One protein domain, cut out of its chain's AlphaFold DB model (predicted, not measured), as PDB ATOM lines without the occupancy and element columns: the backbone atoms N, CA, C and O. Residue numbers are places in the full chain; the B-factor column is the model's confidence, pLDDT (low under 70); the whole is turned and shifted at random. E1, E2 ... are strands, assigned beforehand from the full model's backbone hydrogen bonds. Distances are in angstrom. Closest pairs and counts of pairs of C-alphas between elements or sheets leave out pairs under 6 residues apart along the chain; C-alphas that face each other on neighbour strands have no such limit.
ATOM      1  N   PHE A   2     -11.103 -18.871 -45.333       86.06
ATOM      2  CA  PHE A   2     -11.966 -18.779 -46.510       86.06
ATOM      3  C   PHE A   2     -11.641 -17.545 -47.356       86.06
ATOM      4  O   PHE A   2     -11.120 -16.550 -46.848       86.06
ATOM      5  N   CYS A   3     -11.978 -17.635 -48.646       86.88
ATOM      6  CA  CYS A   3     -11.898 -16.552 -49.628       86.88
ATOM      7  C   CYS A   3     -10.523 -15.898 -49.785       86.88
ATOM      8  O   CYS A   3     -10.438 -14.720 -50.096       86.88
ATOM      9  N   GLN A   4      -9.436 -16.650 -49.602       81.81
ATOM     10  CA  GLN A   4      -8.081 -16.126 -49.766       81.81
ATOM     11  C   GLN A   4      -7.899 -15.485 -51.155       81.81
ATOM     12  O   GLN A   4      -8.131 -16.137 -52.169       81.81
ATOM     13  N   ASN A   5      -7.459 -14.220 -51.173       77.94
ATOM     14  CA  ASN A   5      -7.285 -13.362 -52.358       77.94
ATOM     15  C   ASN A   5      -8.569 -12.815 -53.009       77.94
ATOM     16  O   ASN A   5      -8.465 -12.134 -54.028       77.94
ATOM     17  N   ALA A   6      -9.743 -13.045 -52.415       82.94
ATOM     18  CA  ALA A   6     -10.979 -12.415 -52.865       82.94
ATOM     19  C   ALA A   6     -11.134 -10.987 -52.333       82.94
ATOM     20  O   ALA A   6     -10.461 -10.580 -51.383       82.94
ATOM     21  N   LYS A   7     -12.062 -10.221 -52.918       81.94
ATOM     22  CA  LYS A   7     -12.426  -8.899 -52.383       81.94
ATOM     23  C   LYS A   7     -13.445  -8.999 -51.259       81.94
ATOM     24  O   LYS A   7     -13.421  -8.185 -50.340       81.94
ATOM     25  N   LYS A   8     -14.332  -9.992 -51.331       87.88
ATOM     26  CA  LYS A   8     -15.344 -10.261 -50.312       87.88
ATOM     27  C   LYS A   8     -15.748 -11.731 -50.298       87.88
ATOM     28  O   LYS A   8     -15.587 -12.455 -51.280       87.88
ATOM     29  N   GLY A   9     -16.287 -12.172 -49.172       89.88
ATOM     30  CA  GLY A   9     -16.973 -13.451 -49.048       89.88
ATOM     31  C   GLY A   9     -18.437 -13.249 -48.701       89.88
ATOM     32  O   GLY A   9     -18.823 -12.224 -48.148       89.88
ATOM     33  N   LYS A  10     -19.254 -14.248 -49.003       93.06
ATOM     34  CA  LYS A  10     -20.655 -14.314 -48.618       93.06
ATOM     35  C   LYS A  10     -20.900 -15.635 -47.906       93.06
ATOM     36  O   LYS A  10     -20.580 -16.700 -48.430       93.06
ATOM     37  N   ILE A  11     -21.442 -15.555 -46.699       91.19
ATOM     38  CA  ILE A  11     -21.772 -16.706 -45.862       91.19
ATOM     39  C   ILE A  11     -23.286 -16.865 -45.877       91.19
ATOM     40  O   ILE A  11     -23.996 -15.932 -45.511       91.19
ATOM     41  N   THR A  12     -23.781 -18.036 -46.264       90.50
ATOM     42  CA  THR A  12     -25.205 -18.375 -46.187       90.50
ATOM     43  C   THR A  12     -25.413 -19.376 -45.057       90.50
ATOM     44  O   THR A  12     -24.776 -20.426 -45.033       90.50
ATOM     45  N   VAL A  13     -26.301 -19.063 -44.114       88.88
ATOM     46  CA  VAL A  13     -26.546 -19.874 -42.911       88.88
ATOM     47  C   VAL A  13     -28.032 -19.917 -42.570       88.88
ATOM     48  O   VAL A  13     -28.783 -19.013 -42.931       88.88
ATOM     49  N   ARG A  14     -28.485 -20.966 -41.873       80.50
ATOM     50  CA  ARG A  14     -29.863 -21.052 -41.372       80.50
ATOM     51  C   ARG A  14     -29.937 -20.652 -39.896       80.50
ATOM     52  O   ARG A  14     -29.327 -21.299 -39.045       80.50
ATOM     53  N   ALA A  15     -30.713 -19.618 -39.601       75.94
ATOM     54  CA  ALA A  15     -30.942 -19.103 -38.254       75.94
ATOM     55  C   ALA A  15     -32.428 -18.777 -38.047       75.94
ATOM     56  O   ALA A  15     -33.063 -18.159 -38.906       75.94
ATOM     57  N   ASN A  16     -32.996 -19.188 -36.911       70.50
ATOM     58  CA  ASN A  16     -34.415 -19.053 -36.582       70.50
ATOM     59  C   ASN A  16     -35.350 -19.538 -37.710       70.50
ATOM     60  O   ASN A  16     -36.289 -18.846 -38.098       70.50
ATOM     61  N   ASN A  17     -35.072 -20.712 -38.282       72.69
ATOM     62  CA  ASN A  17     -35.762 -21.308 -39.432       72.69
ATOM     63  C   ASN A  17     -35.702 -20.517 -40.751       72.69
ATOM     64  O   ASN A  17     -36.293 -20.967 -41.733       72.69
ATOM     65  N   THR A  18     -34.946 -19.421 -40.814       81.56
ATOM     66  CA  THR A  18     -34.773 -18.582 -42.010       81.56
ATOM     67  C   THR A  18     -33.347 -18.662 -42.550       81.56
ATOM     68  O   THR A  18     -32.404 -18.896 -41.795       81.56
ATOM     69  N   THR A  19     -33.181 -18.498 -43.863       86.69
ATOM     70  CA  THR A  19     -31.854 -18.388 -44.485       86.69
ATOM     71  C   THR A  19     -31.369 -16.948 -44.366       86.69
ATOM     72  O   THR A  19     -32.070 -16.030 -44.787       86.69
ATOM     73  N   GLN A  20     -30.180 -16.757 -43.803       88.44
ATOM     74  CA  GLN A  20     -29.502 -15.471 -43.685       88.44
ATOM     75  C   GLN A  20     -28.235 -15.467 -44.535       88.44
ATOM     76  O   GLN A  20     -27.569 -16.493 -44.682       88.44
ATOM     77  N   GLU A  21     -27.902 -14.300 -45.076       92.94
ATOM     78  CA  GLU A  21     -26.703 -14.078 -45.876       92.94
ATOM     79  C   GLU A  21     -25.872 -12.955 -45.252       92.94
ATOM     80  O   GLU A  21     -26.402 -11.890 -44.941       92.94
ATOM     81  N   ILE A  22     -24.576 -13.196 -45.060       90.88
ATOM     82  CA  ILE A  22     -23.641 -12.255 -44.433       90.88
ATOM     83  C   ILE A  22     -22.529 -11.966 -45.430       90.88
ATOM     84  O   ILE A  22     -21.808 -12.879 -45.831       90.88
ATOM     85  N   GLU A  23     -22.382 -10.706 -45.827       93.38
ATOM     86  CA  GLU A  23     -21.244 -10.263 -46.633       93.38
ATOM     87  C   GLU A  23     -20.066  -9.918 -45.712       93.38
ATOM     88  O   GLU A  23     -20.229  -9.180 -44.744       93.38
ATOM     89  N   VAL A  24     -18.884 -10.458 -46.006       91.88
ATOM     90  CA  VAL A  24     -17.645 -10.261 -45.248       91.88
ATOM     91  C   VAL A  24     -16.625  -9.586 -46.157       91.88
ATOM     92  O   VAL A  24     -16.139 -10.192 -47.109       91.88
ATOM     93  N   THR A  25     -16.293  -8.329 -45.870       90.62
ATOM     94  CA  THR A  25     -15.342  -7.531 -46.666       90.62
ATOM     95  C   THR A  25     -13.897  -7.664 -46.184       90.62
ATOM     96  O   THR A  25     -12.964  -7.395 -46.936       90.62
ATOM     97  N   THR A  26     -13.679  -8.108 -44.944       90.38
ATOM     98  CA  THR A  26     -12.341  -8.398 -44.417       90.38
ATOM     99  C   THR A  26     -11.921  -9.810 -44.816       90.38
ATOM    100  O   THR A  26     -12.454 -10.800 -44.316       90.38
ATOM    101  N   ILE A  27     -10.953  -9.898 -45.726       87.19
ATOM    102  CA  ILE A  27     -10.461 -11.146 -46.311       87.19
ATOM    103  C   ILE A  27      -8.962 -11.317 -45.997       87.19
ATOM    104  O   ILE A  27      -8.220 -10.336 -46.033       87.19
ATOM    105  N   PRO A  28      -8.476 -12.544 -45.745       89.75
ATOM    106  CA  PRO A  28      -9.255 -13.756 -45.526       89.75
ATOM    107  C   PRO A  28      -9.871 -13.794 -44.123       89.75
ATOM    108  O   PRO A  28      -9.360 -13.179 -43.186       89.75
ATOM    109  N   PHE A  29     -10.944 -14.567 -43.971       91.69
ATOM    110  CA  PHE A  29     -11.609 -14.777 -42.684       91.69
ATOM    111  C   PHE A  29     -11.674 -16.262 -42.321       91.69
ATOM    112  O   PHE A  29     -11.478 -17.160 -43.147       91.69
ATOM    113  N   ASN A  30     -11.954 -16.536 -41.056       89.75
ATOM    114  CA  ASN A  30     -12.242 -17.860 -40.534       89.75
ATOM    115  C   ASN A  30     -13.686 -17.899 -40.045       89.75
ATOM    116  O   ASN A  30     -14.203 -16.903 -39.550       89.75
ATOM    117  N   ILE A  31     -14.324 -19.057 -40.186       87.56
ATOM    118  CA  ILE A  31     -15.618 -19.333 -39.571       87.56
ATOM    119  C   ILE A  31     -15.378 -20.423 -38.542       87.56
ATOM    120  O   ILE A  31     -14.815 -21.471 -38.866       87.56
ATOM    121  N   SER A  32     -15.805 -20.175 -37.316       83.31
ATOM    122  CA  SER A  32     -15.951 -21.192 -36.291       83.31
ATOM    123  C   SER A  32     -17.400 -21.219 -35.827       83.31
ATOM    124  O   SER A  32     -18.149 -20.258 -35.993       83.31
ATOM    125  N   CYS A  33     -17.810 -22.341 -35.258       76.81
ATOM    126  CA  CYS A  33     -19.073 -22.423 -34.549       76.81
ATOM    127  C   CYS A  33     -18.778 -22.640 -33.070       76.81
ATOM    128  O   CYS A  33     -17.965 -23.501 -32.727       76.81
ATOM    129  N   SER A  34     -19.439 -21.890 -32.190       60.53
ATOM    130  CA  SER A  34     -19.481 -22.244 -30.775       60.53
ATOM    131  C   SER A  34     -20.334 -23.508 -30.604       60.53
ATOM    132  O   SER A  34     -21.353 -23.699 -31.273       60.53
ATOM    133  N   ALA A  35     -19.818 -24.444 -29.808       53.25
ATOM    134  CA  ALA A  35     -19.986 -25.867 -30.071       53.25
ATOM    135  C   ALA A  35     -21.419 -26.394 -29.856       53.25
ATOM    136  O   ALA A  35     -21.938 -26.420 -28.736       53.25
ATOM    137  N   ASN A  36     -21.979 -26.976 -30.920       53.97
ATOM    138  CA  ASN A  36     -22.655 -28.258 -30.758       53.97
ATOM    139  C   ASN A  36     -21.606 -29.232 -30.191       53.97
ATOM    140  O   ASN A  36     -20.557 -29.416 -30.807       53.97
ATOM    141  N   GLY A 130     -23.390 -20.333 -31.929       71.00
ATOM    142  CA  GLY A 130     -22.984 -19.104 -32.594       71.00
ATOM    143  C   GLY A 130     -22.083 -19.411 -33.774       71.00
ATOM    144  O   GLY A 130     -21.047 -20.036 -33.579       71.00
ATOM    145  N   LEU A 131     -22.435 -18.963 -34.974       83.69
ATOM    146  CA  LEU A 131     -21.463 -18.835 -36.051       83.69
ATOM    147  C   LEU A 131     -20.638 -17.577 -35.764       83.69
ATOM    148  O   LEU A 131     -21.172 -16.466 -35.734       83.69
ATOM    149  N   ILE A 132     -19.345 -17.765 -35.518       84.44
ATOM    150  CA  ILE A 132     -18.378 -16.699 -35.278       84.44
ATOM    151  C   ILE A 132     -17.507 -16.578 -36.521       84.44
ATOM    152  O   ILE A 132     -16.881 -17.542 -36.962       84.44
ATOM    153  N   VAL A 133     -17.457 -15.376 -37.078       87.56
ATOM    154  CA  VAL A 133     -16.563 -15.028 -38.179       87.56
ATOM    155  C   VAL A 133     -15.445 -14.174 -37.610       87.56
ATOM    156  O   VAL A 133     -15.724 -13.150 -36.988       87.56
ATOM    157  N   THR A 134     -14.193 -14.564 -37.827       86.88
ATOM    158  CA  THR A 134     -13.024 -13.784 -37.405       86.88
ATOM    159  C   THR A 134     -12.140 -13.430 -38.589       86.88
ATOM    160  O   THR A 134     -12.081 -14.178 -39.562       86.88
ATOM    161  N   ASP A 135     -11.399 -12.330 -38.503       92.75
ATOM    162  CA  ASP A 135     -10.341 -12.028 -39.464       92.75
ATOM    163  C   ASP A 135      -9.113 -12.948 -39.276       92.75
ATOM    164  O   ASP A 135      -9.110 -13.892 -38.474       92.75
ATOM    165  N   SER A 136      -8.060 -12.687 -40.053       90.00
ATOM    166  CA  SER A 136      -6.794 -13.429 -40.003       90.00
ATOM    167  C   SER A 136      -5.986 -13.224 -38.715       90.00
ATOM    168  O   SER A 136      -5.131 -14.052 -38.409       90.00
ATOM    169  N   LEU A 137      -6.268 -12.164 -37.953       91.06
ATOM    170  CA  LEU A 137      -5.629 -11.845 -36.674       91.06
ATOM    171  C   LEU A 137      -6.440 -12.363 -35.474       91.06
ATOM    172  O   LEU A 137      -5.985 -12.265 -34.337       91.06
ATOM    173  N   GLY A 138      -7.623 -12.936 -35.720       79.31
ATOM    174  CA  GLY A 138      -8.525 -13.455 -34.695       79.31
ATOM    175  C   GLY A 138      -9.526 -12.429 -34.160       79.31
ATOM    176  O   GLY A 138     -10.255 -12.744 -33.220       79.31
ATOM    177  N   ASN A 139      -9.613 -11.231 -34.747       85.00
ATOM    178  CA  ASN A 139     -10.633 -10.258 -34.362       85.00
ATOM    179  C   ASN A 139     -12.003 -10.723 -34.856       85.00
ATOM    180  O   ASN A 139     -12.150 -11.146 -36.003       85.00
ATOM    181  N   VAL A 140     -13.020 -10.627 -34.001       81.62
ATOM    182  CA  VAL A 140     -14.391 -11.014 -34.349       81.62
ATOM    183  C   VAL A 140     -14.996  -9.982 -35.301       81.62
ATOM    184  O   VAL A 140     -15.134  -8.815 -34.948       81.62
ATOM    185  N   LEU A 141     -15.380 -10.435 -36.494       88.00
ATOM    186  CA  LEU A 141     -16.095  -9.657 -37.507       88.00
ATOM    187  C   LEU A 141     -17.612  -9.783 -37.324       88.00
ATOM    188  O   LEU A 141     -18.331  -8.791 -37.376       88.00
ATOM    189  N   TYR A 142     -18.090 -11.008 -37.078       84.19
ATOM    190  CA  TYR A 142     -19.507 -11.311 -36.866       84.19
ATOM    191  C   TYR A 142     -19.678 -12.396 -35.800       84.19
ATOM    192  O   TYR A 142     -18.858 -13.306 -35.690       84.19
ATOM    193  N   SER A 143     -20.779 -12.324 -35.053       82.81
ATOM    194  CA  SER A 143     -21.219 -13.364 -34.118       82.81
ATOM    195  C   SER A 143     -22.733 -13.497 -34.213       82.81
ATOM    196  O   SER A 143     -23.456 -12.554 -33.891       82.81
ATOM    197  N   ILE A 144     -23.211 -14.640 -34.700       80.19
ATOM    198  CA  ILE A 144     -24.615 -14.830 -35.081       80.19
ATOM    199  C   ILE A 144     -25.145 -16.104 -34.454       80.19
ATOM    200  O   ILE A 144     -24.541 -17.161 -34.603       80.19
ATOM    201  N   ASN A 145     -26.305 -16.022 -33.809       74.94
ATOM    202  CA  ASN A 145     -26.990 -17.202 -33.293       74.94
ATOM    203  C   ASN A 145     -27.608 -17.987 -34.449       74.94
ATOM    204  O   ASN A 145     -28.406 -17.444 -35.213       74.94
ATOM    205  N   VAL A 146     -27.255 -19.261 -34.557       72.06
ATOM    206  CA  VAL A 146     -27.704 -20.175 -35.607       72.06
ATOM    207  C   VAL A 146     -28.390 -21.384 -34.983       72.06
ATOM    208  O   VAL A 146     -28.024 -21.824 -33.893       72.06
ATOM    209  N   ASP A 147     -29.382 -21.946 -35.675       64.81
ATOM    210  CA  ASP A 147     -30.103 -23.128 -35.173       64.81
ATOM    211  C   ASP A 147     -29.219 -24.383 -35.236       64.81
ATOM    212  O   ASP A 147     -29.343 -25.302 -34.428       64.81
ATOM    213  N   LYS A 148     -28.334 -24.415 -36.240       68.06
ATOM    214  CA  LYS A 148     -27.368 -25.473 -36.539       68.06
ATOM    215  C   LYS A 148     -26.163 -24.875 -37.266       68.06
ATOM    216  O   LYS A 148     -26.306 -23.894 -37.990       68.06
ATOM    217  N   CYS A 149     -24.992 -25.487 -37.111       71.81
ATOM    218  CA  CYS A 149     -23.761 -25.068 -37.790       71.81
ATOM    219  C   CYS A 149     -23.697 -25.594 -39.240       71.81
ATOM    220  O   CYS A 149     -22.725 -26.225 -39.642       71.81
ATOM    221  N   ASP A 150     -24.744 -25.342 -40.026       78.75
ATOM    222  CA  ASP A 150     -24.742 -25.619 -41.464       78.75
ATOM    223  C   ASP A 150     -24.607 -24.287 -42.198       78.75
ATOM    224  O   ASP A 150     -25.528 -23.464 -42.168       78.75
ATOM    225  N   PHE A 151     -23.468 -24.075 -42.853       85.31
ATOM    226  CA  PHE A 151     -23.207 -22.873 -43.637       85.31
ATOM    227  C   PHE A 151     -22.577 -23.217 -44.987       85.31
ATOM    228  O   PHE A 151     -21.892 -24.230 -45.134       85.31
ATOM    229  N   SER A 152     -22.782 -22.349 -45.971       87.12
ATOM    230  CA  SER A 152     -22.016 -22.337 -47.216       87.12
ATOM    231  C   SER A 152     -21.282 -21.010 -47.361       87.12
ATOM    232  O   SER A 152     -21.715 -19.980 -46.839       87.12
ATOM    233  N   VAL A 153     -20.140 -21.044 -48.045       88.50
ATOM    234  CA  VAL A 153     -19.327 -19.858 -48.323       88.50
ATOM    235  C   VAL A 153     -19.163 -19.725 -49.826       88.50
ATOM    236  O   VAL A 153     -18.762 -20.682 -50.488       88.50
ATOM    237  N   SER A 154     -19.436 -18.539 -50.356       88.31
ATOM    238  CA  SER A 154     -19.020 -18.131 -51.695       88.31
ATOM    239  C   SER A 154     -18.056 -16.953 -51.606       88.31
ATOM    240  O   SER A 154     -18.123 -16.142 -50.684       88.31
ATOM    241  N   CYS A 155     -17.116 -16.886 -52.540       84.94
ATOM    242  CA  CYS A 155     -16.090 -15.851 -52.591       84.94
ATOM    243  C   CYS A 155     -16.264 -15.076 -53.890       84.94
ATOM    244  O   CYS A 155     -16.482 -15.684 -54.937       84.94
ATOM    245  N   ASP A 156     -16.228 -13.752 -53.800       80.56
ATOM    246  CA  ASP A 156     -16.456 -12.860 -54.927       80.56
ATOM    247  C   ASP A 156     -15.252 -11.925 -55.088       80.56
ATOM    248  O   ASP A 156     -14.853 -11.205 -54.164       80.56
ATOM    249  N   ASP A 157     -14.665 -11.954 -56.281       68.62
ATOM    250  CA  ASP A 157     -13.475 -11.178 -56.630       68.62
ATOM    251  C   ASP A 157     -13.841  -9.807 -57.229       68.62
ATOM    252  O   ASP A 157     -12.978  -8.941 -57.417       68.62
ATOM    253  N   ASP A 158     -15.134  -9.587 -57.512       70.31
ATOM    254  CA  ASP A 158     -15.664  -8.561 -58.406       70.31
ATOM    255  C   ASP A 158     -14.949  -8.495 -59.763       70.31
ATOM    256  O   ASP A 158     -13.853  -9.012 -59.979       70.31
ATOM    257  N   CYS A 159     -15.562  -7.817 -60.729       72.62
ATOM    258  CA  CYS A 159     -14.817  -7.479 -61.932       72.62
ATOM    259  C   CYS A 159     -13.829  -6.332 -61.662       72.62
ATOM    260  O   CYS A 159     -14.060  -5.505 -60.773       72.62
TER     261      CYS A 159
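What this domain is: This is residues 2 to 36 and 130 to 159 of the 191 residues of an uncharacterized protein of Nostoc sp. RF31YmG (UniProt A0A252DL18). You are looking at a small sandwich: two three-stranded sheets face to face, E2, E1 and E6 in one layer and E3, E4 and E5 in the other, with the strands of the one at 5 degrees to those of the other. The chain passes from one layer to the other at the links E2 to E3 and E5 to E6. The 65 printed residues hold no named helix and six named strands, E1 to E6 in that order along the chain, so the class is all strand. The sheets run E2 - E1 - E6 and E3 - E4 - E5, both antiparallel throughout. The whole is compact, with a radius of gyration of the C-alphas of 11.5 A, and flat, spanning 34 by 25 by 13 A.

Where its parts are: Start at Phe 2 and go on to C-alpha 8 at (-15.344, -10.261, -50.312), where E1 begins; it covers residues 8 to 15 and is 21.6 A long. E2, residues 18 to 24, runs back over 19.3 A. E3 is residues 29 to 33, 13.4 A long. Beyond the cut, find C-alpha 130 at (-22.984, -19.104, -32.594), where E4 begins; it takes residues 130 to 135 and 16.0 A. E5 is residues 140 to 145, 14.1 A, and E6 is residues 151 to 156, 16.5 A, ending at C-alpha 156 at (-16.456, -12.860, -54.927).

How they stand to each other: Look first at E1, the inner strand of its sheet. With E2 it forms a hairpin, antiparallel at 158 degrees; N 11 and O 22 are 2.8 A apart, within hydrogen-bond range. On its other side is E6, antiparallel at 160 degrees, with N 10 and O 154 at 2.8 A. In the second sheet E4 is the inner strand. E3 is antiparallel to it at 159 degrees, with N 30 and O 134 at 2.8 A. E4 and E5 form a hairpin, antiparallel at 169 degrees, with N 131 and O 144 at 2.8 A. The sheets' best planes are 4 degrees apart, and the parts that face each other are 10.7 A centre to centre. Between the sheets, the closest C-alphas of E1 and E5 are those of Ala 15 and Asn 145, 6.6 A. E2 and E3 meet only through their link. E1 and E3 are only just apart, at 8.4 A, and E3 and E6 are apart.

The domain as a whole: The C-alphas farthest apart, those of Asn 36 and Cys 159, are 38.3 A from each other. Residues 37 to 129 are not printed, and C-alphas 36 and 130 are 9.3 A apart across this cut. The links printed whole are tight. The mean pLDDT of the printed part is 82.2; it is under 70 at residues 34 to 36, 147 to 148 and 157.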